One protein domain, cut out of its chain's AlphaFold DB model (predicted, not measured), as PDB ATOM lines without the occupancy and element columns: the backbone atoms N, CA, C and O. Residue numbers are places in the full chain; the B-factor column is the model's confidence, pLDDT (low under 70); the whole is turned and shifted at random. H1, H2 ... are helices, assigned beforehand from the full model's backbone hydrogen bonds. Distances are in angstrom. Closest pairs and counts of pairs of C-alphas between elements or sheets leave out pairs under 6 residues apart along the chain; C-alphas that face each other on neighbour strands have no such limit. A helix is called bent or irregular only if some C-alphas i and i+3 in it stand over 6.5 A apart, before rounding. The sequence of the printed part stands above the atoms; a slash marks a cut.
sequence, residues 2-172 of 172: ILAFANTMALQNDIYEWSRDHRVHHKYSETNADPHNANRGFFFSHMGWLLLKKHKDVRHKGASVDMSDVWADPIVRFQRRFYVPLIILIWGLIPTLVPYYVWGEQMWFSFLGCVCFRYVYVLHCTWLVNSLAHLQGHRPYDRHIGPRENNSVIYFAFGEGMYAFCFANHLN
ATOM      1  N   ILE A   2     -23.429 -55.831  42.520       95.31
ATOM      2  CA  ILE A   2     -22.619 -54.743  43.117       95.31
ATOM      3  C   ILE A   2     -23.453 -53.480  43.391       95.31
ATOM      4  O   ILE A   2     -23.450 -52.965  44.502       95.31
ATOM      5  N   LEU A   3     -24.240 -53.029  42.409       94.56
ATOM      6  CA  LEU A   3     -25.094 -51.845  42.566       94.56
ATOM      7  C   LEU A   3     -26.201 -52.031  43.614       94.56
ATOM      8  O   LEU A   3     -26.519 -51.098  44.339       94.56
ATOM      9  N   ALA A   4     -26.748 -53.241  43.757       95.56
ATOM     10  CA  ALA A   4     -27.748 -53.526  44.787       95.56
ATOM     11  C   ALA A   4     -27.137 -53.520  46.195       95.56
ATOM     12  O   ALA A   4     -27.750 -53.030  47.146       95.56
ATOM     13  N   PHE A   5     -25.899 -54.003  46.327       95.62
ATOM     14  CA  PHE A   5     -25.127 -53.873  47.559       95.62
ATOM     15  C   PHE A   5     -24.862 -52.395  47.893       95.62
ATOM     16  O   PHE A   5     -25.145 -51.960  49.007       95.62
ATOM     17  N   ALA A   6     -24.418 -51.602  46.912       95.75
ATOM     18  CA  ALA A   6     -24.195 -50.164  47.079       95.75
ATOM     19  C   ALA A   6     -25.473 -49.391  47.446       95.75
ATOM     20  O   ALA A   6     -25.451 -48.582  48.371       95.75
ATOM     21  N   ASN A   7     -26.603 -49.686  46.800       96.81
ATOM     22  CA  ASN A   7     -27.898 -49.099  47.154       96.81
ATOM     23  C   ASN A   7     -28.304 -49.449  48.598       96.81
ATOM     24  O   ASN A   7     -28.736 -48.578  49.349       96.81
ATOM     25  N   THR A   8     -28.074 -50.692  49.026       96.88
ATOM     26  CA  THR A   8     -28.330 -51.104  50.415       96.88
ATOM     27  C   THR A   8     -27.450 -50.329  51.406       96.88
ATOM     28  O   THR A   8     -27.938 -49.903  52.451       96.88
ATOM     29  N   MET A   9     -26.179 -50.069  51.070       95.38
ATOM     30  CA  MET A   9     -25.290 -49.207  51.869       95.38
ATOM     31  C   MET A   9     -25.742 -47.739  51.926       95.38
ATOM     32  O   MET A   9     -25.319 -47.016  52.834       95.38
ATOM     33  N   ALA A  10     -26.540 -47.269  50.966       94.50
ATOM     34  CA  ALA A  10     -27.027 -45.891  50.922       94.50
ATOM     35  C   ALA A  10     -28.256 -45.658  51.819       94.50
ATOM     36  O   ALA A  10     -28.445 -44.538  52.286       94.50
ATOM     37  N   LEU A  11     -29.051 -46.705  52.094       95.81
ATOM     38  CA  LEU A  11     -30.263 -46.663  52.928       95.81
ATOM     39  C   LEU A  11     -31.269 -45.585  52.471       95.81
ATOM     40  O   LEU A  11     -31.691 -44.731  53.242       95.81
ATOM     41  N   GLN A  12     -31.681 -45.631  51.203       94.75
ATOM     42  CA  GLN A  12     -32.659 -44.688  50.633       94.75
ATOM     43  C   GLN A  12     -33.959 -45.372  50.183       94.75
ATOM     44  O   GLN A  12     -34.625 -44.910  49.264       94.75
ATOM     45  N   ASN A  13     -34.343 -46.448  50.875       95.94
ATOM     46  CA  ASN A  13     -35.327 -47.466  50.470       95.94
ATOM     47  C   ASN A  13     -34.765 -48.481  49.468       95.94
ATOM     48  O   ASN A  13     -33.713 -48.275  48.863       95.94
ATOM     49  N   ASP A  14     -35.466 -49.608  49.339       97.25
ATOM     50  CA  ASP A  14     -35.105 -50.644  48.379       97.25
ATOM     51  C   ASP A  14     -35.278 -50.149  46.938       97.25
ATOM     52  O   ASP A  14     -36.053 -49.225  46.667       97.25
ATOM     53  N   ILE A  15     -34.576 -50.798  46.004       97.69
ATOM     54  CA  ILE A  15     -34.528 -50.387  44.596       97.69
ATOM     55  C   ILE A  15     -35.933 -50.232  44.010       97.69
ATOM     56  O   ILE A  15     -36.193 -49.264  43.304       97.69
ATOM     57  N   TYR A  16     -36.861 -51.139  44.324       97.31
ATOM     58  CA  TYR A  16     -38.206 -51.089  43.754       97.31
ATOM     59  C   TYR A  16     -38.963 -49.831  44.196       97.31
ATOM     60  O   TYR A  16     -39.574 -49.148  43.373       97.31
ATOM     61  N   GLU A  17     -38.933 -49.514  45.493       95.12
ATOM     62  CA  GLU A  17     -39.604 -48.323  46.016       95.12
ATOM     63  C   GLU A  17     -38.947 -47.032  45.519       95.12
ATOM     64  O   GLU A  17     -39.661 -46.121  45.091       95.12
ATOM     65  N   TRP A  18     -37.614 -46.979  45.508       95.38
ATOM     66  CA  TRP A  18     -36.878 -45.820  45.007       95.38
ATOM     67  C   TRP A  18     -37.174 -45.575  43.522       95.38
ATOM     68  O   TRP A  18     -37.573 -44.472  43.146       95.38
ATOM     69  N   SER A  19     -37.086 -46.611  42.679       95.69
ATOM     70  CA  SER A  19     -37.376 -46.506  41.245       95.69
ATOM     71  C   SER A  19     -38.823 -46.101  40.970       95.69
ATOM     72  O   SER A  19     -39.062 -45.286  40.079       95.69
ATOM     73  N   ARG A  20     -39.791 -46.617  41.740       94.81
ATOM     74  CA  ARG A  20     -41.198 -46.210  41.614       94.81
ATOM     75  C   ARG A  20     -41.355 -44.716  41.883       94.81
ATOM     76  O   ARG A  20     -41.927 -44.006  41.061       94.81
ATOM     77  N   ASP A  21     -40.868 -44.246  43.028       91.75
ATOM     78  CA  ASP A  21     -41.025 -42.847  43.432       91.75
ATOM     79  C   ASP A  21     -40.278 -41.902  42.475       91.75
ATOM     80  O   ASP A  21     -40.792 -40.833  42.146       91.75
ATOM     81  N   HIS A  22     -39.128 -42.330  41.951       92.31
ATOM     82  CA  HIS A  22     -38.368 -41.589  40.948       92.31
ATOM     83  C   HIS A  22     -39.098 -41.501  39.596       92.31
ATOM     84  O   HIS A  22     -39.212 -40.419  39.025       92.31
ATOM     85  N   ARG A  23     -39.696 -42.595  39.102       94.56
ATOM     86  CA  ARG A  23     -40.533 -42.561  37.884       94.56
ATOM     87  C   ARG A  23     -41.739 -41.637  38.038       94.56
ATOM     88  O   ARG A  23     -42.079 -40.905  37.112       94.56
ATOM     89  N   VAL A  24     -42.384 -41.662  39.206       92.44
ATOM     90  CA  VAL A  24     -43.491 -40.746  39.524       92.44
ATOM     91  C   VAL A  24     -43.008 -39.300  39.513       92.44
ATOM     92  O   VAL A  24     -43.677 -38.455  38.921       92.44
ATOM     93  N   HIS A  25     -41.852 -39.029  40.117       91.75
ATOM     94  CA  HIS A  25     -41.236 -37.708  40.108       91.75
ATOM     95  C   HIS A  25     -40.971 -37.213  38.683       91.75
ATOM     96  O   HIS A  25     -41.427 -36.134  38.331       91.75
ATOM     97  N   HIS A  26     -40.342 -38.021  37.825       88.25
ATOM     98  CA  HIS A  26     -40.105 -37.636  36.432       88.25
ATOM     99  C   HIS A  26     -41.405 -37.369  35.662       88.25
ATOM    100  O   HIS A  26     -41.520 -36.366  34.959       88.25
ATOM    101  N   LYS A  27     -42.405 -38.244  35.815       88.12
ATOM    102  CA  LYS A  27     -43.663 -38.162  35.060       88.12
ATOM    103  C   LYS A  27     -44.581 -37.026  35.516       88.12
ATOM    104  O   LYS A  27     -45.365 -36.520  34.717       88.12
ATOM    105  N   TYR A  28     -44.529 -36.666  36.795       89.88
ATOM    106  CA  TYR A  28     -45.446 -35.706  37.410       89.88
ATOM    107  C   TYR A  28     -44.721 -34.583  38.154       89.88
ATOM    108  O   TYR A  28     -45.280 -34.035  39.109       89.88
ATOM    109  N   SER A  29     -43.500 -34.261  37.725       87.75
ATOM    110  CA  SER A  29     -42.633 -33.248  38.331       87.75
ATOM    111  C   SER A  29     -43.390 -31.940  38.553       87.75
ATOM    112  O   SER A  29     -44.216 -31.538  37.729       87.75
ATOM    113  N   GLU A  30     -43.141 -31.304  39.697       85.50
ATOM    114  CA  GLU A  30     -43.744 -30.022  40.078       85.50
ATOM    115  C   GLU A  30     -45.274 -30.030  40.285       85.50
ATOM    116  O   GLU A  30     -45.910 -28.975  40.378       85.50
ATOM    117  N   THR A  31     -45.885 -31.212  40.439       90.81
ATOM    118  CA  THR A  31     -47.314 -31.373  40.774       90.81
ATOM    119  C   THR A  31     -47.528 -31.987  42.164       90.81
ATOM    120  O   THR A  31     -46.600 -32.419  42.838       90.81
ATOM    121  N   ASN A  32     -48.781 -32.098  42.618       92.19
ATOM    122  CA  ASN A  32     -49.111 -32.803  43.867       92.19
ATOM    123  C   ASN A  32     -48.828 -34.317  43.831       92.19
ATOM    124  O   ASN A  32     -48.865 -34.969  44.879       92.19
ATOM    125  N   ALA A  33     -48.596 -34.886  42.647       91.69
ATOM    126  CA  ALA A  33     -48.193 -36.277  42.491       91.69
ATOM    127  C   ALA A  33     -46.673 -36.471  42.600       91.69
ATOM    128  O   ALA A  33     -46.239 -37.603  42.786       91.69
ATOM    129  N   ASP A  34     -45.886 -35.395  42.551       92.00
ATOM    130  CA  ASP A  34     -44.449 -35.429  42.805       92.00
ATOM    131  C   ASP A  34     -44.175 -35.636  44.312       92.00
ATOM    132  O   ASP A  34     -44.606 -34.812  45.132       92.00
ATOM    133  N   PRO A  35     -43.461 -36.710  44.717       89.44
ATOM    134  CA  PRO A  35     -43.134 -36.956  46.119       89.44
ATOM    135  C   PRO A  35     -42.370 -35.805  46.788       89.44
ATOM    136  O   PRO A  35     -42.559 -35.587  47.983       89.44
ATOM    137  N   HIS A  36     -41.539 -35.078  46.038       91.50
ATOM    138  CA  HIS A  36     -40.635 -34.034  46.534       91.50
ATOM    139  C   HIS A  36     -40.800 -32.715  45.765       91.50
ATOM    140  O   HIS A  36     -39.845 -31.962  45.608       91.50
ATOM    141  N   ASN A  37     -42.043 -32.425  45.364       90.94
ATOM    142  CA  ASN A  37     -42.479 -31.223  44.646       90.94
ATOM    143  C   ASN A  37     -41.729 -29.939  45.066       90.94
ATOM    144  O   ASN A  37     -41.944 -29.429  46.177       90.94
ATOM    145  N   ALA A  38     -40.895 -29.392  44.174       89.25
ATOM    146  CA  ALA A  38     -40.064 -28.227  44.466       89.25
ATOM    147  C   ALA A  38     -40.867 -26.921  44.573       89.25
ATOM    148  O   ALA A  38     -40.453 -26.021  45.314       89.25
ATOM    149  N   ASN A  39     -42.066 -26.837  43.979       89.56
ATOM    150  CA  ASN A  39     -42.994 -25.712  44.178       89.56
ATOM    151  C   ASN A  39     -43.439 -25.531  45.639       89.56
ATOM    152  O   ASN A  39     -43.919 -24.461  46.013       89.56
ATOM    153  N   ARG A  40     -43.268 -26.548  46.495       89.88
ATOM    154  CA  ARG A  40     -43.529 -26.441  47.943       89.88
ATOM    155  C   ARG A  40     -42.357 -25.836  48.730       89.88
ATOM    156  O   ARG A  40     -42.422 -25.759  49.956       89.88
ATOM    157  N   GLY A  41     -41.315 -25.388  48.030       89.06
ATOM    158  CA  GLY A  41     -40.154 -24.701  48.582       89.06
ATOM    159  C   GLY A  41     -38.999 -25.636  48.937       89.06
ATOM    160  O   GLY A  41     -39.173 -26.841  49.126       89.06
ATOM    161  N   PHE A  42     -37.809 -25.042  49.079       89.88
ATOM    162  CA  PHE A  42     -36.540 -25.750  49.295       89.88
ATOM    163  C   PHE A  42     -36.599 -26.761  50.440       89.88
ATOM    164  O   PHE A  42     -36.181 -27.901  50.280       89.88
ATOM    165  N   PHE A  43     -37.125 -26.367  51.604       92.12
ATOM    166  CA  PHE A  43     -37.148 -27.255  52.766       92.12
ATOM    167  C   PHE A  43     -37.997 -28.504  52.512       92.12
ATOM    168  O   PHE A  43     -37.598 -29.605  52.896       92.12
ATOM    169  N   PHE A  44     -39.144 -28.351  51.839       92.00
ATOM    170  CA  PHE A  44     -40.015 -29.475  51.525       92.00
ATOM    171  C   PHE A  44     -39.337 -30.452  50.561       92.00
ATOM    172  O   PHE A  44     -39.278 -31.639  50.877       92.00
ATOM    173  N   SER A  45     -38.792 -29.964  49.443       90.56
ATOM    174  CA  SER A  45     -38.142 -30.815  48.438       90.56
ATOM    175  C   SER A  45     -36.813 -31.409  48.907       90.56
ATOM    176  O   SER A  45     -36.456 -32.508  48.491       90.56
ATOM    177  N   HIS A  46     -36.110 -30.738  49.825       91.75
ATOM    178  CA  HIS A  46     -34.866 -31.243  50.396       91.75
ATOM    179  C   HIS A  46     -35.129 -32.386  51.388       91.75
ATOM    180  O   HIS A  46     -34.679 -33.502  51.178       91.75
ATOM    181  N   MET A  47     -35.904 -32.155  52.453       94.25
ATOM    182  CA  MET A  47     -36.122 -33.190  53.482       94.25
ATOM    183  C   MET A  47     -37.536 -33.228  54.065       94.25
ATOM    184  O   MET A  47     -37.952 -34.246  54.615       94.25
ATOM    185  N   GLY A  48     -38.305 -32.144  53.943       91.62
ATOM    186  CA  GLY A  48     -39.634 -32.036  54.541       91.62
ATOM    187  C   GLY A  48     -40.639 -33.054  53.997       91.62
ATOM    188  O   GLY A  48     -41.547 -33.458  54.722       91.62
ATOM    189  N   TRP A  49     -40.459 -33.527  52.764       91.62
ATOM    190  CA  TRP A  49     -41.297 -34.568  52.170       91.62
ATOM    191  C   TRP A  49     -41.220 -35.922  52.893       91.62
ATOM    192  O   TRP A  49     -42.197 -36.668  52.878       91.62
ATOM    193  N   LEU A  50     -40.106 -36.218  53.574       90.56
ATOM    194  CA  LEU A  50     -39.940 -37.424  54.396       90.56
ATOM    195  C   LEU A  50     -40.583 -37.290  55.782       90.56
ATOM    196  O   LEU A  50     -40.876 -38.293  56.427       90.56
ATOM    197  N   LEU A  51     -40.808 -36.058  56.241       91.50
ATOM    198  CA  LEU A  51     -41.351 -35.757  57.570       91.50
ATOM    199  C   LEU A  51     -42.883 -35.689  57.583       91.50
ATOM    200  O   LEU A  51     -43.499 -35.599  58.645       91.50
ATOM    201  N   LEU A  52     -43.510 -35.714  56.407       89.69
ATOM    202  CA  LEU A  52     -44.949 -35.579  56.234       89.69
ATOM    203  C   LEU A  52     -45.525 -36.804  55.529       89.69
ATOM    204  O   LEU A  52     -44.865 -37.489  54.750       89.69
ATOM    205  N   LYS A  53     -46.814 -37.065  55.757       90.38
ATOM    206  CA  LYS A  53     -47.529 -38.059  54.953       90.38
ATOM    207  C   LYS A  53     -47.550 -37.599  53.493       90.38
ATOM    208  O   LYS A  53     -47.927 -36.461  53.207       90.38
ATOM    209  N   LYS A  54     -47.189 -38.505  52.577       88.75
ATOM    210  CA  LYS A  54     -47.253 -38.270  51.127       88.75
ATOM    211  C   LYS A  54     -48.663 -37.824  50.723       88.75
ATOM    212  O   LYS A  54     -49.659 -38.332  51.249       88.75
ATOM    213  N   HIS A  55     -48.746 -36.899  49.768       92.38
ATOM    214  CA  HIS A  55     -50.022 -36.476  49.196       92.38
ATOM    215  C   HIS A  55     -50.740 -37.675  48.545       92.38
ATOM    216  O   HIS A  55     -50.097 -38.606  48.057       92.38
ATOM    217  N   LYS A  56     -52.081 -37.678  48.538       93.06
ATOM    218  CA  LYS A  56     -52.874 -38.807  48.010       93.06
ATOM    219  C   LYS A  56     -52.548 -39.098  46.542       93.06
ATOM    220  O   LYS A  56     -52.464 -40.262  46.154       93.06
ATOM    221  N   ASP A  57     -52.282 -38.050  45.769       91.81
ATOM    222  CA  ASP A  57     -51.957 -38.159  44.345       91.81
ATOM    223  C   ASP A  57     -50.651 -38.910  44.090       91.81
ATOM    224  O   ASP A  57     -50.582 -39.656  43.120       91.81
ATOM    225  N   VAL A  58     -49.662 -38.819  44.989       89.81
ATOM    226  CA  VAL A  58     -48.416 -39.599  44.889       89.81
ATOM    227  C   VAL A  58     -48.729 -41.098  44.883       89.81
ATOM    228  O   VAL A  58     -48.184 -41.857  44.089       89.81
ATOM    229  N   ARG A  59     -49.667 -41.538  45.734       88.88
ATOM    230  CA  ARG A  59     -50.085 -42.947  45.802       88.88
ATOM    231  C   ARG A  59     -50.915 -43.354  44.589       88.88
ATOM    232  O   ARG A  59     -50.666 -44.409  44.016       88.88
ATOM    233  N   HIS A  60     -51.891 -42.533  44.204       90.88
ATOM    234  CA  HIS A  60     -52.766 -42.837  43.068       90.88
ATOM    235  C   HIS A  60     -51.993 -42.885  41.748       90.88
ATOM    236  O   HIS A  60     -52.161 -43.818  40.966       90.88
ATOM    237  N   LYS A  61     -51.111 -41.912  41.507       90.62
ATOM    238  CA  LYS A  61     -50.288 -41.859  40.298       90.62
ATOM    239  C   LYS A  61     -49.128 -42.849  40.344       90.62
ATOM    240  O   LYS A  61     -48.814 -43.432  39.313       90.62
ATOM    241  N   GLY A  62     -48.583 -43.142  41.525       88.69
ATOM    242  CA  GLY A  62     -47.599 -44.211  41.707       88.69
ATOM    243  C   GLY A  62     -48.106 -45.600  41.334       88.69
ATOM    244  O   GLY A  62     -47.328 -46.407  40.842       88.69
ATOM    245  N   ALA A  63     -49.406 -45.864  41.484       90.06
ATOM    246  CA  ALA A  63     -50.007 -47.122  41.039       90.06
ATOM    247  C   ALA A  63     -50.140 -47.234  39.508       90.06
ATOM    248  O   ALA A  63     -50.303 -48.333  38.992       90.06
ATOM    249  N   SER A  64     -50.080 -46.112  38.782       90.44
ATOM    250  CA  SER A  64     -50.184 -46.078  37.313       90.44
ATOM    251  C   SER A  64     -48.844 -46.193  36.584       90.44
ATOM    252  O   SER A  64     -48.811 -46.182  35.353       90.44
ATOM    253  N   VAL A  65     -47.738 -46.238  37.326       92.69
ATOM    254  CA  VAL A  65     -46.400 -46.392  36.760       92.69
ATOM    255  C   VAL A  65     -46.134 -47.876  36.565       92.69
ATOM    256  O   VAL A  65     -46.267 -48.656  37.507       92.69
ATOM    257  N   ASP A  66     -45.756 -48.257  35.346       94.94
ATOM    258  CA  ASP A  66     -45.316 -49.621  35.078       94.94
ATOM    259  C   ASP A  66     -44.021 -49.895  35.849       94.94
ATOM    260  O   ASP A  66     -43.118 -49.063  35.866       94.94
ATOM    261  N   MET A  67     -43.968 -51.041  36.517       97.12
ATOM    262  CA  MET A  67     -42.833 -51.535  37.304       97.12
ATOM    263  C   MET A  67     -42.527 -53.001  36.968       97.12
ATOM    264  O   MET A  67     -41.798 -53.668  37.705       97.12
ATOM    265  N   SER A  68     -43.124 -53.529  35.894       96.69
ATOM    266  CA  SER A  68     -42.979 -54.923  35.474       96.69
ATOM    267  C   SER A  68     -41.529 -55.278  35.143       96.69
ATOM    268  O   SER A  68     -41.058 -56.346  35.530       96.69
ATOM    269  N   ASP A  69     -40.797 -54.351  34.530       96.69
ATOM    270  CA  ASP A  69     -39.376 -54.463  34.207       96.69
ATOM    271  C   ASP A  69     -38.496 -54.529  35.467       96.69
ATOM    272  O   ASP A  69     -37.663 -55.424  35.604       96.69
ATOM    273  N   VAL A  70     -38.742 -53.646  36.439       96.94
ATOM    274  CA  VAL A  70     -38.023 -53.629  37.722       96.94
ATOM    275  C   VAL A  70     -38.342 -54.885  38.539       96.94
ATOM    276  O   VAL A  70     -37.474 -55.434  39.217       96.94
ATOM    277  N   TRP A  71     -39.588 -55.366  38.473       97.31
ATOM    278  CA  TRP A  71     -40.015 -56.583  39.165       97.31
ATOM    279  C   TRP A  71     -39.497 -57.869  38.514       97.31
ATOM    280  O   TRP A  71     -39.319 -58.880  39.203       97.31
ATOM    281  N   ALA A  72     -39.251 -57.855  37.202       97.94
ATOM    282  CA  ALA A  72     -38.681 -58.992  36.490       97.94
ATOM    283  C   ALA A  72     -37.268 -59.328  36.999       97.94
ATOM    284  O   ALA A  72     -36.904 -60.508  37.049       97.94
ATOM    285  N   ASP A  73     -36.510 -58.327  37.462       97.75
ATOM    286  CA  ASP A  73     -35.161 -58.518  37.993       97.75
ATOM    287  C   ASP A  73     -35.176 -59.323  39.321       97.75
ATOM    288  O   ASP A  73     -35.721 -58.884  40.346       97.75
ATOM    289  N   PRO A  74     -34.572 -60.529  39.357       97.81
ATOM    290  CA  PRO A  74     -34.491 -61.332  40.576       97.81
ATOM    291  C   PRO A  74     -33.658 -60.675  41.687       97.81
ATOM    292  O   PRO A  74     -33.933 -60.924  42.862       97.81
ATOM    293  N   ILE A  75     -32.676 -59.832  41.356       97.88
ATOM    294  CA  ILE A  75     -31.832 -59.127  42.331       97.88
ATOM    295  C   ILE A  75     -32.660 -58.092  43.086       97.88
ATOM    296  O   ILE A  75     -32.542 -57.995  44.308       97.88
ATOM    297  N   VAL A  76     -33.531 -57.362  42.386       97.88
ATOM    298  CA  VAL A  76     -34.438 -56.391  43.013       97.88
ATOM    299  C   VAL A  76     -35.400 -57.100  43.961       97.88
ATOM    300  O   VAL A  76     -35.550 -56.694  45.116       97.88
ATOM    301  N   ARG A  77     -36.002 -58.213  43.523       97.81
ATOM    302  CA  ARG A  77     -36.894 -59.013  44.378       97.81
ATOM    303  C   ARG A  77     -36.174 -59.582  45.597       97.81
ATOM    304  O   ARG A  77     -36.731 -59.559  46.694       97.81
ATOM    305  N   PHE A  78     -34.945 -60.065  45.422       98.19
ATOM    306  CA  PHE A  78     -34.101 -60.529  46.521       98.19
ATOM    307  C   PHE A  78     -33.828 -59.404  47.523       98.19
ATOM    308  O   PHE A  78     -34.113 -59.562  48.710       98.19
ATOM    309  N   GLN A  79     -33.334 -58.259  47.044       98.00
ATOM    310  CA  GLN A  79     -33.007 -57.123  47.900       98.00
ATOM    311  C   GLN A  79     -34.241 -56.652  48.668       98.00
ATOM    312  O   GLN A  79     -34.170 -56.503  49.882       98.00
ATOM    313  N   ARG A  80     -35.387 -56.497  47.996       97.75
ATOM    314  CA  ARG A  80     -36.643 -56.082  48.630       97.75
ATOM    315  C   ARG A  80     -37.126 -57.086  49.678       97.75
ATOM    316  O   ARG A  80     -37.538 -56.685  50.763       97.75
ATOM    317  N   ARG A  81     -37.054 -58.392  49.390       97.75
ATOM    318  CA  ARG A  81     -37.453 -59.454  50.332       97.75
ATOM    319  C   ARG A  81     -36.599 -59.458  51.599       97.75
ATOM    320  O   ARG A  81     -37.120 -59.729  52.677       97.75
ATOM    321  N   PHE A  82     -35.308 -59.168  51.467       97.69
ATOM    322  CA  PHE A  82     -34.343 -59.198  52.565       97.69
ATOM    323  C   PHE A  82     -33.867 -57.803  52.979       97.69
ATOM    324  O   PHE A  82     -32.827 -57.681  53.619       97.69
ATOM    325  N   TYR A  83     -34.614 -56.746  52.661       97.62
ATOM    326  CA  TYR A  83     -34.111 -55.381  52.815       97.62
ATOM    327  C   TYR A  83     -33.741 -55.065  54.269       97.62
ATOM    328  O   TYR A  83     -32.631 -54.624  54.533       97.62
ATOM    329  N   VAL A  84     -34.615 -55.396  55.228       96.94
ATOM    330  CA  VAL A  84     -34.384 -55.163  56.667       96.94
ATOM    331  C   VAL A  84     -33.127 -55.874  57.207       96.94
ATOM    332  O   VAL A  84     -32.277 -55.202  57.792       96.94
ATOM    333  N   PRO A  85     -32.938 -57.197  57.030       97.56
ATOM    334  CA  PRO A  85     -31.704 -57.834  57.490       97.56
ATOM    335  C   PRO A  85     -30.467 -57.324  56.736       97.56
ATOM    336  O   PRO A  85     -29.409 -57.159  57.344       97.56
ATOM    337  N   LEU A  86     -30.595 -57.016  55.440       97.19
ATOM    338  CA  LEU A  86     -29.495 -56.478  54.643       97.19
ATOM    339  C   LEU A  86     -29.054 -55.091  55.132       97.19
ATOM    340  O   LEU A  86     -27.852 -54.873  55.237       97.19
ATOM    341  N   ILE A  87     -29.964 -54.177  55.491       96.62
ATOM    342  CA  ILE A  87     -29.577 -52.849  56.005       96.62
ATOM    343  C   ILE A  87     -28.885 -52.940  57.369       96.62
ATOM    344  O   ILE A  87     -27.884 -52.260  57.590       96.62
ATOM    345  N   ILE A  88     -29.353 -53.818  58.264       96.44
ATOM    346  CA  ILE A  88     -28.728 -54.001  59.582       96.44
ATOM    347  C   ILE A  88     -27.278 -54.444  59.392       96.44
ATOM    348  O   ILE A  88     -26.374 -53.881  60.004       96.44
ATOM    349  N   LEU A  89     -27.049 -55.404  58.495       97.25
ATOM    350  CA  LEU A  89     -25.718 -55.927  58.228       97.25
ATOM    351  C   LEU A  89     -24.836 -54.932  57.458       97.25
ATOM    352  O   LEU A  89     -23.741 -54.604  57.901       97.25
ATOM    353  N   ILE A  90     -25.302 -54.476  56.298       96.69
ATOM    354  CA  ILE A  90     -24.489 -53.786  55.288       96.69
ATOM    355  C   ILE A  90     -24.351 -52.292  55.585       96.69
ATOM    356  O   ILE A  90     -23.273 -51.734  55.401       96.69
ATOM    357  N   TRP A  91     -25.418 -51.636  56.041       96.06
ATOM    358  CA  TRP A  91     -25.381 -50.209  56.366       96.06
ATOM    359  C   TRP A  91     -24.924 -49.953  57.811       96.06
ATOM    360  O   TRP A  91     -24.228 -48.968  58.050       96.06
ATOM    361  N   GLY A  92     -25.289 -50.828  58.757       95.06
ATOM    362  CA  GLY A  92     -25.026 -50.639  60.189       95.06
ATOM    363  C   GLY A  92     -23.802 -51.395  60.711       95.06
ATOM    364  O   GLY A  92     -22.811 -50.785  61.114       95.06
ATOM    365  N   LEU A  93     -23.869 -52.729  60.730       96.69
ATOM    366  CA  LEU A  93     -22.874 -53.569  61.404       96.69
ATOM    367  C   LEU A  93     -21.513 -53.539  60.712       96.69
ATOM    368  O   LEU A  93     -20.517 -53.252  61.369       96.69
ATOM    369  N   ILE A  94     -21.446 -53.795  59.404       96.44
ATOM    370  CA  ILE A  94     -20.170 -53.847  58.675       96.44
ATOM    371  C   ILE A  94     -19.389 -52.526  58.817       96.44
ATOM    372  O   ILE A  94     -18.236 -52.584  59.248       96.44
ATOM    373  N   PRO A  95     -19.975 -51.337  58.562       95.75
ATOM    374  CA  PRO A  95     -19.242 -50.077  58.690       95.75
ATOM    375  C   PRO A  95     -18.855 -49.727  60.131       95.75
ATOM    376  O   PRO A  95     -17.950 -48.926  60.325       95.75
ATOM    377  N   THR A  96     -19.510 -50.323  61.133       96.81
ATOM    378  CA  THR A  96     -19.152 -50.152  62.551       96.81
ATOM    379  C   THR A  96     -18.028 -51.096  62.973       96.81
ATOM    380  O   THR A  96     -17.110 -50.693  63.680       96.81
ATOM    381  N   LEU A  97     -18.092 -52.361  62.552       97.44
ATOM    382  CA  LEU A  97     -17.176 -53.410  62.999       97.44
ATOM    383  C   LEU A  97     -15.836 -53.377  62.262       97.44
ATOM    384  O   LEU A  97     -14.816 -53.717  62.855       97.44
ATOM    385  N   VAL A  98     -15.813 -52.968  60.990       96.75
ATOM    386  CA  VAL A  98     -14.567 -52.903  60.213       96.75
ATOM    387  C   VAL A  98     -13.548 -51.952  60.861       96.75
ATOM    388  O   VAL A  98     -12.446 -52.415  61.146       96.75
ATOM    389  N   PRO A  99     -13.877 -50.686  61.186       95.81
ATOM    390  CA  PRO A  99     -12.940 -49.800  61.875       95.81
ATOM    391  C   PRO A  99     -12.480 -50.327  63.237       95.81
ATOM    392  O   PRO A  99     -11.296 -50.260  63.573       95.81
ATOM    393  N   TYR A 100     -13.418 -50.905  63.991       97.00
ATOM    394  CA  TYR A 100     -13.165 -51.473  65.310       97.00
ATOM    395  C   TYR A 100     -12.133 -52.609  65.263       97.00
ATOM    396  O   TYR A 100     -11.181 -52.610  66.040       97.00
ATOM    397  N   TYR A 101     -12.276 -53.554  64.329       97.62
ATOM    398  CA  TYR A 101     -11.382 -54.713  64.243       97.62
ATOM    399  C   TYR A 101     -10.107 -54.471  63.430       97.62
ATOM    400  O   TYR A 101      -9.086 -55.085  63.731       97.62
ATOM    401  N   VAL A 102     -10.145 -53.632  62.390       97.38
ATOM    402  CA  VAL A 102      -9.018 -53.499  61.448       97.38
ATOM    403  C   VAL A 102      -7.954 -52.532  61.958       97.38
ATOM    404  O   VAL A 102      -6.767 -52.808  61.805       97.38
ATOM    405  N   TRP A 103      -8.351 -51.411  62.564       94.75
ATOM    406  CA  TRP A 103      -7.407 -50.398  63.049       94.75
ATOM    407  C   TRP A 103      -7.647 -49.977  64.504       94.75
ATOM    408  O   TRP A 103      -7.053 -49.006  64.966       94.75
ATOM    409  N   GLY A 104      -8.469 -50.730  65.244       95.06
ATOM    410  CA  GLY A 104      -8.634 -50.563  66.689       95.06
ATOM    411  C   GLY A 104      -9.418 -49.317  67.099       95.06
ATOM    412  O   GLY A 104      -9.218 -48.814  68.204       95.06
ATOM    413  N   GLU A 105     -10.283 -48.796  66.224       96.31
ATOM    414  CA  GLU A 105     -11.133 -47.645  66.548       96.31
ATOM    415  C   GLU A 105     -12.134 -47.993  67.656       96.31
ATOM    416  O   GLU A 105     -12.588 -49.131  67.760       96.31
ATOM    417  N   GLN A 106     -12.545 -47.028  68.478       96.25
ATOM    418  CA  GLN A 106     -13.595 -47.307  69.459       96.25
ATOM    419  C   GLN A 106     -14.936 -47.538  68.754       96.25
ATOM    420  O   GLN A 106     -15.311 -46.823  67.819       96.25
ATOM    421  N   MET A 107     -15.716 -48.506  69.240       95.25
ATOM    422  CA  MET A 107     -16.975 -48.898  68.595       95.25
ATOM    423  C   MET A 107     -17.976 -47.732  68.496       95.25
ATOM    424  O   MET A 107     -18.668 -47.593  67.489       95.25
ATOM    425  N   TRP A 108     -18.005 -46.849  69.500       95.88
ATOM    426  CA  TRP A 108     -18.840 -45.644  69.496       95.88
ATOM    427  C   TRP A 108     -18.444 -44.649  68.397       95.88
ATOM    428  O   TRP A 108     -19.310 -44.183  67.656       95.88
ATOM    429  N   PHE A 109     -17.149 -44.359  68.235       96.12
ATOM    430  CA  PHE A 109     -16.667 -43.461  67.177       96.12
ATOM    431  C   PHE A 109     -16.841 -44.069  65.786       96.12
ATOM    432  O   PHE A 109     -17.243 -43.365  64.861       96.12
ATOM    433  N   SER A 110     -16.647 -45.383  65.661       95.62
ATOM    434  CA  SER A 110     -16.903 -46.127  64.422       95.62
ATOM    435  C   SER A 110     -18.362 -45.986  63.984       95.62
ATOM    436  O   SER A 110     -18.644 -45.631  62.841       95.62
ATOM    437  N   PHE A 111     -19.304 -46.189  64.910       95.94
ATOM    438  CA  PHE A 111     -20.729 -46.042  64.624       95.94
ATOM    439  C   PHE A 111     -21.098 -44.589  64.282       95.94
ATOM    440  O   PHE A 111     -21.720 -44.327  63.251       95.94
ATOM    441  N   LEU A 112     -20.680 -43.617  65.098       96.62
ATOM    442  CA  LEU A 112     -21.011 -42.212  64.851       96.62
ATOM    443  C   LEU A 112     -20.422 -41.680  63.538       96.62
ATOM    444  O   LEU A 112     -21.115 -40.975  62.806       96.62
ATOM    445  N   GLY A 113     -19.169 -42.011  63.228       94.00
ATOM    446  CA  GLY A 113     -18.490 -41.540  62.023       94.00
ATOM    447  C   GLY A 113     -18.925 -42.295  60.768       94.00
ATOM    448  O   GLY A 113     -19.440 -41.705  59.814       94.00
ATOM    449  N   CYS A 114     -18.739 -43.616  60.760       93.81
ATOM    450  CA  CYS A 114     -18.902 -44.438  59.559       93.81
ATOM    451  C   CYS A 114     -20.363 -44.795  59.253       93.81
ATOM    452  O   CYS A 114     -20.683 -45.097  58.098       93.81
ATOM    453  N   VAL A 115     -21.259 -44.732  60.245       95.00
ATOM    454  CA  VAL A 115     -22.697 -44.962  60.045       95.00
ATOM    455  C   VAL A 115     -23.459 -43.643  60.067       95.00
ATOM    456  O   VAL A 115     -23.949 -43.223  59.020       95.00
ATOM    457  N   CYS A 116     -23.537 -42.962  61.214       95.69
ATOM    458  CA  CYS A 116     -24.427 -41.807  61.381       95.69
ATOM    459  C   CYS A 116     -24.020 -40.611  60.511       95.69
ATOM    460  O   CYS A 116     -24.822 -40.138  59.705       95.69
ATOM    461  N   PHE A 117     -22.781 -40.131  60.645       95.69
ATOM    462  CA  PHE A 117     -22.304 -38.969  59.895       95.69
ATOM    463  C   PHE A 117     -22.286 -39.245  58.389       95.69
ATOM    464  O   PHE A 117     -22.848 -38.465  57.621       95.69
ATOM    465  N   ARG A 118     -21.727 -40.392  57.970       94.88
ATOM    466  CA  ARG A 118     -21.754 -40.830  56.564       94.88
ATOM    467  C   ARG A 118     -23.175 -40.833  56.002       94.88
ATOM    468  O   ARG A 118     -23.391 -40.347  54.896       94.88
ATOM    469  N   TYR A 119     -24.139 -41.377  56.742       95.19
ATOM    470  CA  TYR A 119     -25.524 -41.457  56.292       95.19
ATOM    471  C   TYR A 119     -26.158 -40.075  56.123       95.19
ATOM    472  O   TYR A 119     -26.706 -39.788  55.061       95.19
ATOM    473  N   VAL A 120     -26.026 -39.202  57.126       95.19
ATOM    474  CA  VAL A 120     -26.536 -37.823  57.062       95.19
ATOM    475  C   VAL A 120     -25.920 -37.074  55.880       95.19
ATOM    476  O   VAL A 120     -26.644 -36.448  55.106       95.19
ATOM    477  N   TYR A 121     -24.605 -37.187  55.691       92.69
ATOM    478  CA  TYR A 121     -23.905 -36.562  54.572       92.69
ATOM    479  C   TYR A 121     -24.447 -37.036  53.215       92.69
ATOM    480  O   TYR A 121     -24.851 -36.219  52.389       92.69
ATOM    481  N   VAL A 122     -24.536 -38.356  53.006       92.12
ATOM    482  CA  VAL A 122     -25.039 -38.947  51.753       92.12
ATOM    483  C   VAL A 122     -26.490 -38.544  51.475       92.12
ATOM    484  O   VAL A 122     -26.838 -38.255  50.326       92.12
ATOM    485  N   LEU A 123     -27.337 -38.489  52.508       92.81
ATOM    486  CA  LEU A 123     -28.717 -38.027  52.373       92.81
ATOM    487  C   LEU A 123     -28.774 -36.583  51.883       92.81
ATOM    488  O   LEU A 123     -29.425 -36.324  50.876       92.81
ATOM    489  N   HIS A 124     -28.055 -35.661  52.526       91.75
ATOM    490  CA  HIS A 124     -28.056 -34.258  52.110       91.75
ATOM    491  C   HIS A 124     -27.507 -34.069  50.693       91.75
ATOM    492  O   HIS A 124     -28.100 -33.315  49.923       91.75
ATOM    493  N   CYS A 125     -26.451 -34.793  50.309       87.19
ATOM    494  CA  CYS A 125     -25.953 -34.792  48.931       87.19
ATOM    495  C   CYS A 125     -27.032 -35.220  47.926       87.19
ATOM    496  O   CYS A 125     -27.228 -34.556  46.911       87.19
ATOM    497  N   THR A 126     -27.780 -36.284  48.229       87.50
ATOM    498  CA  THR A 126     -28.868 -36.764  47.359       87.50
ATOM    499  C   THR A 126     -30.017 -35.755  47.312       87.50
ATOM    500  O   THR A 126     -30.533 -35.413  46.253       87.50
ATOM    501  N   TRP A 127     -30.409 -35.227  48.465       89.19
ATOM    502  CA  TRP A 127     -31.515 -34.288  48.588       89.19
ATOM    503  C   TRP A 127     -31.239 -32.927  47.945       89.19
ATOM    504  O   TRP A 127     -32.183 -32.206  47.629       89.19
ATOM    505  N   LEU A 128     -29.973 -32.554  47.728       86.12
ATOM    506  CA  LEU A 128     -29.621 -31.370  46.940       86.12
ATOM    507  C   LEU A 128     -30.061 -31.491  45.475       86.12
ATOM    508  O   LEU A 128     -30.387 -30.472  44.867       86.12
ATOM    509  N   VAL A 129     -30.121 -32.707  44.924       81.06
ATOM    510  CA  VAL A 129     -30.648 -32.951  43.571       81.06
ATOM    511  C   VAL A 129     -32.142 -32.615  43.517       81.06
ATOM    512  O   VAL A 129     -32.612 -31.926  42.620       81.06
ATOM    513  N   ASN A 130     -32.883 -32.999  44.553       83.50
ATOM    514  CA  ASN A 130     -34.321 -32.752  44.645       83.50
ATOM    515  C   ASN A 130     -34.664 -31.281  44.918       83.50
ATOM    516  O   ASN A 130     -35.739 -30.813  44.551       83.50
ATOM    517  N   SER A 131     -33.777 -30.543  45.586       82.56
ATOM    518  CA  SER A 131     -34.041 -29.160  45.979       82.56
ATOM    519  C   SER A 131     -33.279 -28.150  45.133       82.56
ATOM    520  O   SER A 131     -33.872 -27.391  44.366       82.56
ATOM    521  N   LEU A 132     -31.956 -28.119  45.257       79.06
ATOM    522  CA  LEU A 132     -31.126 -27.079  44.669       79.06
ATOM    523  C   LEU A 132     -31.092 -27.174  43.141       79.06
ATOM    524  O   LEU A 132     -31.183 -26.138  42.490       79.06
ATOM    525  N   ALA A 133     -31.043 -28.382  42.566       75.12
ATOM    526  CA  ALA A 133     -31.082 -28.554  41.108       75.12
ATOM    527  C   ALA A 133     -32.456 -28.240  40.486       75.12
ATOM    528  O   ALA A 133     -32.531 -27.926  39.302       75.12
ATOM    529  N   HIS A 134     -33.539 -28.205  41.264       70.81
ATOM    530  CA  HIS A 134     -34.827 -27.683  40.791       70.81
ATOM    531  C   HIS A 134     -34.958 -26.170  40.974       70.81
ATOM    532  O   HIS A 134     -35.629 -25.509  40.184       70.81
ATOM    533  N   LEU A 135     -34.294 -25.576  41.972       70.19
ATOM    534  CA  LEU A 135     -34.467 -24.165  42.351       70.19
ATOM    535  C   LEU A 135     -33.403 -23.208  41.795       70.19
ATOM    536  O   LEU A 135     -33.697 -22.027  41.601       70.19
ATOM    537  N   GLN A 136     -32.197 -23.687  41.500       63.97
ATOM    538  CA  GLN A 136     -31.071 -22.841  41.109       63.97
ATOM    539  C   GLN A 136     -30.199 -23.532  40.056       63.97
ATOM    540  O   GLN A 136     -29.708 -24.634  40.279       63.97
ATOM    541  N   GLY A 137     -29.973 -22.865  38.922       64.81
ATOM    542  CA  GLY A 137     -29.180 -23.402  37.816       64.81
ATOM    543  C   GLY A 137     -29.616 -22.890  36.441       64.81
ATOM    544  O   GLY A 137     -30.551 -22.091  36.333       64.81
ATOM    545  N   HIS A 138     -28.955 -23.372  35.389       66.19
ATOM    546  CA  HIS A 138     -29.269 -23.036  33.995       66.19
ATOM    547  C   HIS A 138     -30.234 -24.052  33.359       66.19
ATOM    548  O   HIS A 138     -30.312 -25.196  33.791       66.19
ATOM    549  N   ARG A 139     -30.978 -23.642  32.323       72.56
ATOM    550  CA  ARG A 139     -31.912 -24.506  31.570       72.56
ATOM    551  C   ARG A 139     -31.586 -24.502  30.072       72.56
ATOM    552  O   ARG A 139     -32.277 -23.824  29.313       72.56
ATOM    553  N   PRO A 140     -30.514 -25.184  29.641       70.31
ATOM    554  CA  PRO A 140     -30.088 -25.129  28.244       70.31
ATOM    555  C   PRO A 140     -30.937 -25.995  27.295       70.31
ATOM    556  O   PRO A 140     -30.987 -25.677  26.112       70.31
ATOM    557  N   TYR A 141     -31.619 -27.043  27.785       65.25
ATOM    558  CA  TYR A 141     -32.362 -27.995  26.933       65.25
ATOM    559  C   TYR A 141     -33.852 -27.677  26.791       65.25
ATOM    560  O   TYR A 141     -34.375 -27.682  25.682       65.25
ATOM    561  N   ASP A 142     -34.535 -27.371  27.896       68.25
ATOM    562  CA  ASP A 142     -35.931 -26.933  27.878       68.25
ATOM    563  C   ASP A 142     -36.158 -25.869  28.960       68.25
ATOM    564  O   ASP A 142     -35.871 -26.057  30.142       68.25
ATOM    565  N   ARG A 143     -36.662 -24.706  28.544       69.94
ATOM    566  CA  ARG A 143     -36.943 -23.568  29.429       69.94
ATOM    567  C   ARG A 143     -38.246 -23.727  30.221       69.94
ATOM    568  O   ARG A 143     -38.422 -23.028  31.223       69.94
ATOM    569  N   HIS A 144     -39.141 -24.609  29.771       72.31
ATOM    570  CA  HIS A 144     -40.482 -24.810  30.320       72.31
ATOM    571  C   HIS A 144     -40.529 -25.845  31.455       72.31
ATOM    572  O   HIS A 144     -41.521 -25.886  32.181       72.31
ATOM    573  N   ILE A 145     -39.459 -26.620  31.664       68.44
ATOM    574  CA  ILE A 145     -39.351 -27.592  32.763       68.44
ATOM    575  C   ILE A 145     -38.731 -26.969  34.027       68.44
ATOM    576  O   ILE A 145     -37.949 -26.020  33.959       68.44
ATOM    577  N   GLY A 146     -39.097 -27.496  35.200       61.75
ATOM    578  CA  GLY A 146     -38.529 -27.138  36.509       61.75
ATOM    579  C   GLY A 146     -37.015 -27.393  36.648       61.75
ATOM    580  O   GLY A 146     -36.307 -26.435  36.987       61.75
ATOM    581  N   PRO A 147     -36.527 -28.615  36.333       69.56
ATOM    582  CA  PRO A 147     -35.127 -29.044  36.391       69.56
ATOM    583  C   PRO A 147     -34.113 -28.048  35.828       69.56
ATOM    584  O   PRO A 147     -34.330 -27.442  34.776       69.56
ATOM    585  N   ARG A 148     -32.979 -27.892  36.517       68.56
ATOM    586  CA  ARG A 148     -31.881 -26.993  36.140       68.56
ATOM    587  C   ARG A 148     -30.532 -27.699  36.271       68.56
ATOM    588  O   ARG A 148     -30.351 -28.568  37.116       68.56
ATOM    589  N   GLU A 149     -29.564 -27.303  35.454       69.00
ATOM    590  CA  GLU A 149     -28.168 -27.715  35.616       69.00
ATOM    591  C   GLU A 149     -27.486 -26.900  36.717       69.00
ATOM    592  O   GLU A 149     -27.506 -25.664  36.684       69.00
ATOM    593  N   ASN A 150     -26.859 -27.583  37.678       67.75
ATOM    594  CA  ASN A 150     -26.161 -26.944  38.793       67.75
ATOM    595  C   ASN A 150     -24.813 -27.621  39.074       67.75
ATOM    596  O   ASN A 150     -24.763 -28.739  39.584       67.75
ATOM    597  N   ASN A 151     -23.716 -26.905  38.809       64.75
ATOM    598  CA  ASN A 151     -22.352 -27.423  38.963       64.75
ATOM    599  C   ASN A 151     -22.037 -27.887  40.392       64.75
ATOM    600  O   ASN A 151     -21.373 -28.903  40.564       64.75
ATOM    601  N   SER A 152     -22.542 -27.207  41.425       61.88
ATOM    602  CA  SER A 152     -22.335 -27.645  42.812       61.88
ATOM    603  C   SER A 152     -23.010 -28.993  43.073       61.88
ATOM    604  O   SER A 152     -22.423 -29.864  43.709       61.88
ATOM    605  N   VAL A 153     -24.211 -29.207  42.527       63.22
ATOM    606  CA  VAL A 153     -24.913 -30.498  42.616       63.22
ATOM    607  C   VAL A 153     -24.183 -31.575  41.805       63.22
ATOM    608  O   VAL A 153     -24.071 -32.702  42.275       63.22
ATOM    609  N   ILE A 154     -23.602 -31.235  40.650       63.91
ATOM    610  CA  ILE A 154     -22.761 -32.159  39.866       63.91
ATOM    611  C   ILE A 154     -21.591 -32.677  40.715       63.91
ATOM    612  O   ILE A 154     -21.362 -33.885  40.753       63.91
ATOM    613  N   TYR A 155     -20.889 -31.796  41.432       59.06
ATOM    614  CA  TYR A 155     -19.750 -32.196  42.264       59.06
ATOM    615  C   TYR A 155     -20.164 -33.002  43.503       59.06
ATOM    616  O   TYR A 155     -19.522 -34.001  43.818       59.06
ATOM    617  N   PHE A 156     -21.230 -32.602  44.203       64.88
ATOM    618  CA  PHE A 156     -21.635 -33.257  45.457       64.88
ATOM    619  C   PHE A 156     -22.485 -34.519  45.271       64.88
ATOM    620  O   PHE A 156     -22.522 -35.350  46.177       64.88
ATOM    621  N   ALA A 157     -23.148 -34.675  44.125       66.88
ATOM    622  CA  ALA A 157     -23.985 -35.828  43.801       66.88
ATOM    623  C   ALA A 157     -23.406 -36.673  42.650       66.88
ATOM    624  O   ALA A 157     -24.148 -37.357  41.958       66.88
ATOM    625  N   PHE A 158     -22.085 -36.628  42.437       65.88
ATOM    626  CA  PHE A 158     -21.367 -37.484  41.479       65.88
ATOM    627  C   PHE A 158     -21.939 -37.477  40.045       65.88
ATOM    628  O   PHE A 158     -22.015 -38.518  39.398       65.88
ATOM    629  N   GLY A 159     -22.318 -36.305  39.528       53.44
ATOM    630  CA  GLY A 159     -22.819 -36.145  38.153       53.44
ATOM    631  C   GLY A 159     -24.330 -35.932  38.027       53.44
ATOM    632  O   GLY A 159     -24.776 -35.402  37.012       53.44
ATOM    633  N   GLU A 160     -25.112 -36.213  39.074       59.59
ATOM    634  CA  GLU A 160     -26.585 -36.089  39.060       59.59
ATOM    635  C   GLU A 160     -27.098 -34.640  38.897       59.59
ATOM    636  O   GLU A 160     -28.281 -34.399  38.675       59.59
ATOM    637  N   GLY A 161     -26.214 -33.638  38.965       48.28
ATOM    638  CA  GLY A 161     -26.564 -32.238  38.713       48.28
ATOM    639  C   GLY A 161     -26.751 -31.865  37.233       48.28
ATOM    640  O   GLY A 161     -27.132 -30.724  36.963       48.28
ATOM    641  N   MET A 162     -26.546 -32.792  36.281       58.09
ATOM    642  CA  MET A 162     -26.935 -32.655  34.856       58.09
ATOM    643  C   MET A 162     -28.448 -32.847  34.663       58.09
ATOM    644  O   MET A 162     -28.942 -33.553  33.783       58.09
ATOM    645  N   TYR A 163     -29.210 -32.229  35.548       57.69
ATOM    646  CA  TYR A 163     -30.570 -32.637  35.830       57.69
ATOM    647  C   TYR A 163     -31.547 -32.216  34.720       57.69
ATOM    648  O   TYR A 163     -32.452 -32.966  34.361       57.69
ATOM    649  N   ALA A 164     -31.299 -31.066  34.081       55.47
ATOM    650  CA  ALA A 164     -32.051 -30.631  32.902       55.47
ATOM    651  C   ALA A 164     -31.826 -31.543  31.675       55.47
ATOM    652  O   ALA A 164     -32.755 -31.740  30.896       55.47
ATOM    653  N   PHE A 165     -30.628 -32.122  31.516       51.75
ATOM    654  CA  PHE A 165     -30.329 -33.077  30.441       51.75
ATOM    655  C   PHE A 165     -31.058 -34.409  30.653       51.75
ATOM    656  O   PHE A 165     -31.731 -34.901  29.745       51.75
ATOM    657  N   CYS A 166     -30.968 -34.976  31.863       57.72
ATOM    658  CA  CYS A 166     -31.626 -36.243  32.199       57.72
ATOM    659  C   CYS A 166     -33.152 -36.154  32.058       57.72
ATOM    660  O   CYS A 166     -33.779 -37.075  31.538       57.72
ATOM    661  N   PHE A 167     -33.759 -35.032  32.457       55.72
ATOM    662  CA  PHE A 167     -35.199 -34.824  32.291       55.72
ATOM    663  C   PHE A 167     -35.631 -34.676  30.832       55.72
ATOM    664  O   PHE A 167     -36.612 -35.299  30.431       55.72
ATOM    665  N   ALA A 168     -34.905 -33.894  30.028       57.06
ATOM    666  CA  ALA A 168     -35.253 -33.674  28.625       57.06
ATOM    667  C   ALA A 168     -35.191 -34.966  27.784       57.06
ATOM    668  O   ALA A 168     -35.992 -35.145  26.871       57.06
ATOM    669  N   ASN A 169     -34.288 -35.895  28.118       55.44
ATOM    670  CA  ASN A 169     -34.136 -37.169  27.402       55.44
ATOM    671  C   ASN A 169     -35.047 -38.303  27.900       55.44
ATOM    672  O   ASN A 169     -35.094 -39.352  27.268       55.44
ATOM    673  N   HIS A 170     -35.763 -38.126  29.013       53.78
ATOM    674  CA  HIS A 170     -36.778 -39.081  29.487       53.78
ATOM    675  C   HIS A 170     -38.210 -38.716  29.066       53.78
ATOM    676  O   HIS A 170     -39.129 -39.501  29.298       53.78
ATOM    677  N   LEU A 171     -38.408 -37.537  28.466       45.44
ATOM    678  CA  LEU A 171     -39.701 -37.055  27.970       45.44
ATOM    679  C   LEU A 171     -39.905 -37.262  26.455       45.44
ATOM    680  O   LEU A 171     -41.016 -37.031  25.978       45.44
ATOM    681  N   ASN A 172     -38.871 -37.702  25.727       33.16
ATOM    682  CA  ASN A 172     -38.924 -38.103  24.314       33.16
ATOM    683  C   ASN A 172     -38.879 -39.627  24.182       33.16
ATOM    684  O   ASN A 172     -39.468 -40.139  23.203       33.16
TER     685      ASN A 172
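AT A GLANCE: This is residues 2 to 172 of the 172 residues of the protein "Hypothetical protein" of Medioppia subpectinata (UniProt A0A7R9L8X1). One long helix, H8, makes a base, and over it H3, H4, H5, H6 and the bent H7 make an arch from near one end of H8 back to the other, where H7b meets it in a V. H1 and H2 lie under the arch; H9 packs beside the last part of H8, with H10 near. The printed part has 171 residues with ten named helices, H1 to H10 in order, and no named strand: all helix, packing mostly crossed. It is compact, radius of gyration of the C-alphas 17.7 A, with an elongated outline of 55 by 36 by 29 A.

HOW THE PARTS SIT: Start at H1, residues 2 to 10. It touches H7a, residues 83 to 91, about perpendicular at 84 degrees; look at the closest C-alphas, Met 9 and Trp 91, 4.6 A apart. It only just touches H6, residues 74 to 81, with 3 pairs of C-alphas within 8 A, the closest Ala 4 and Gln 79 at 7.1 A. Next find H2, residues 15 to 28, a hub. Its residues 20 to 24 alone touch H4, residues 56 to 62, closest C-alphas Val 24 and Gly 62, 5.8 A. Its residues 16 to 19 alone only just touch H5, residues 68 to 72, with 3 pairs within 8 A, closest C-alphas Tyr 16 and Val 70, 6.5 A. Its residues 15 to 16 alone touch H6, closest C-alphas Ile 15 and Val 76, 6.2 A. The other hub is H8, residues 107 to 135, apart from H2. Its residues 124 to 135 alone touch H3, residues 42 to 51, closest C-alphas His 46 and Trp 127, 4.9 A, at a steep tilt of 52 degrees. Its residues 107 to 115 alone touch H7b, residues 94 to 102, in a helical hairpin at a steep tilt of 41 degrees, closest C-alphas Thr 96 and Phe 111, 4.9 A. Its residues 125 to 133 alone touch H9, residues 151 to 156, also a helical hairpin, at 21 degrees, closest C-alphas Cys 125 and Phe 156, 5.8 A. H10, residues 163 to 170, is close to but not clearly touching H2, closest C-alphas His 26 and Phe 167, 7.0 A. Every O i to N i+4 pair is within hydrogen-bond range in H1, H2, H4, H5, H6, H7a, H9 and H10, but 3 of 6 in H3, 3 of 5 in H7b and 18 of 25 in H8.

IN THESE COORDINATES: Find C-alpha 2 at (-22.619, -54.743, 43.117), where H1 begins. H2 is 19.7 A long; H3 is irregular, C-alphas 46 and 49 being 7.5 A apart. H7, residues 83 to 102, was assigned as one helix by its hydrogen bonds but is bent, C-alphas 91 and 94 being 6.8 A apart; its arms stand at 31 degrees. From C-alpha 107 at (-16.975, -48.898, 68.595) H8 runs 40.1 A, with a kink of 32 degrees near residue 128; it is neither bent nor irregular, but only just: C-alphas 114 and 117 are 6.4 A apart. H10 ends at C-alpha 170, (-36.778, -39.081, 29.487).

THE WHOLE: The two farthest C-alphas, Gly 104 and His 144, are 54.8 A apart. The printed part has no cut. The links H2 to H3, 13 residues, and H8 to H9, 15 residues, are long. Mean pLDDT of the printed part is 86.2; residues 136 to 138, 141 to 143 and 145 to 172 are under 70.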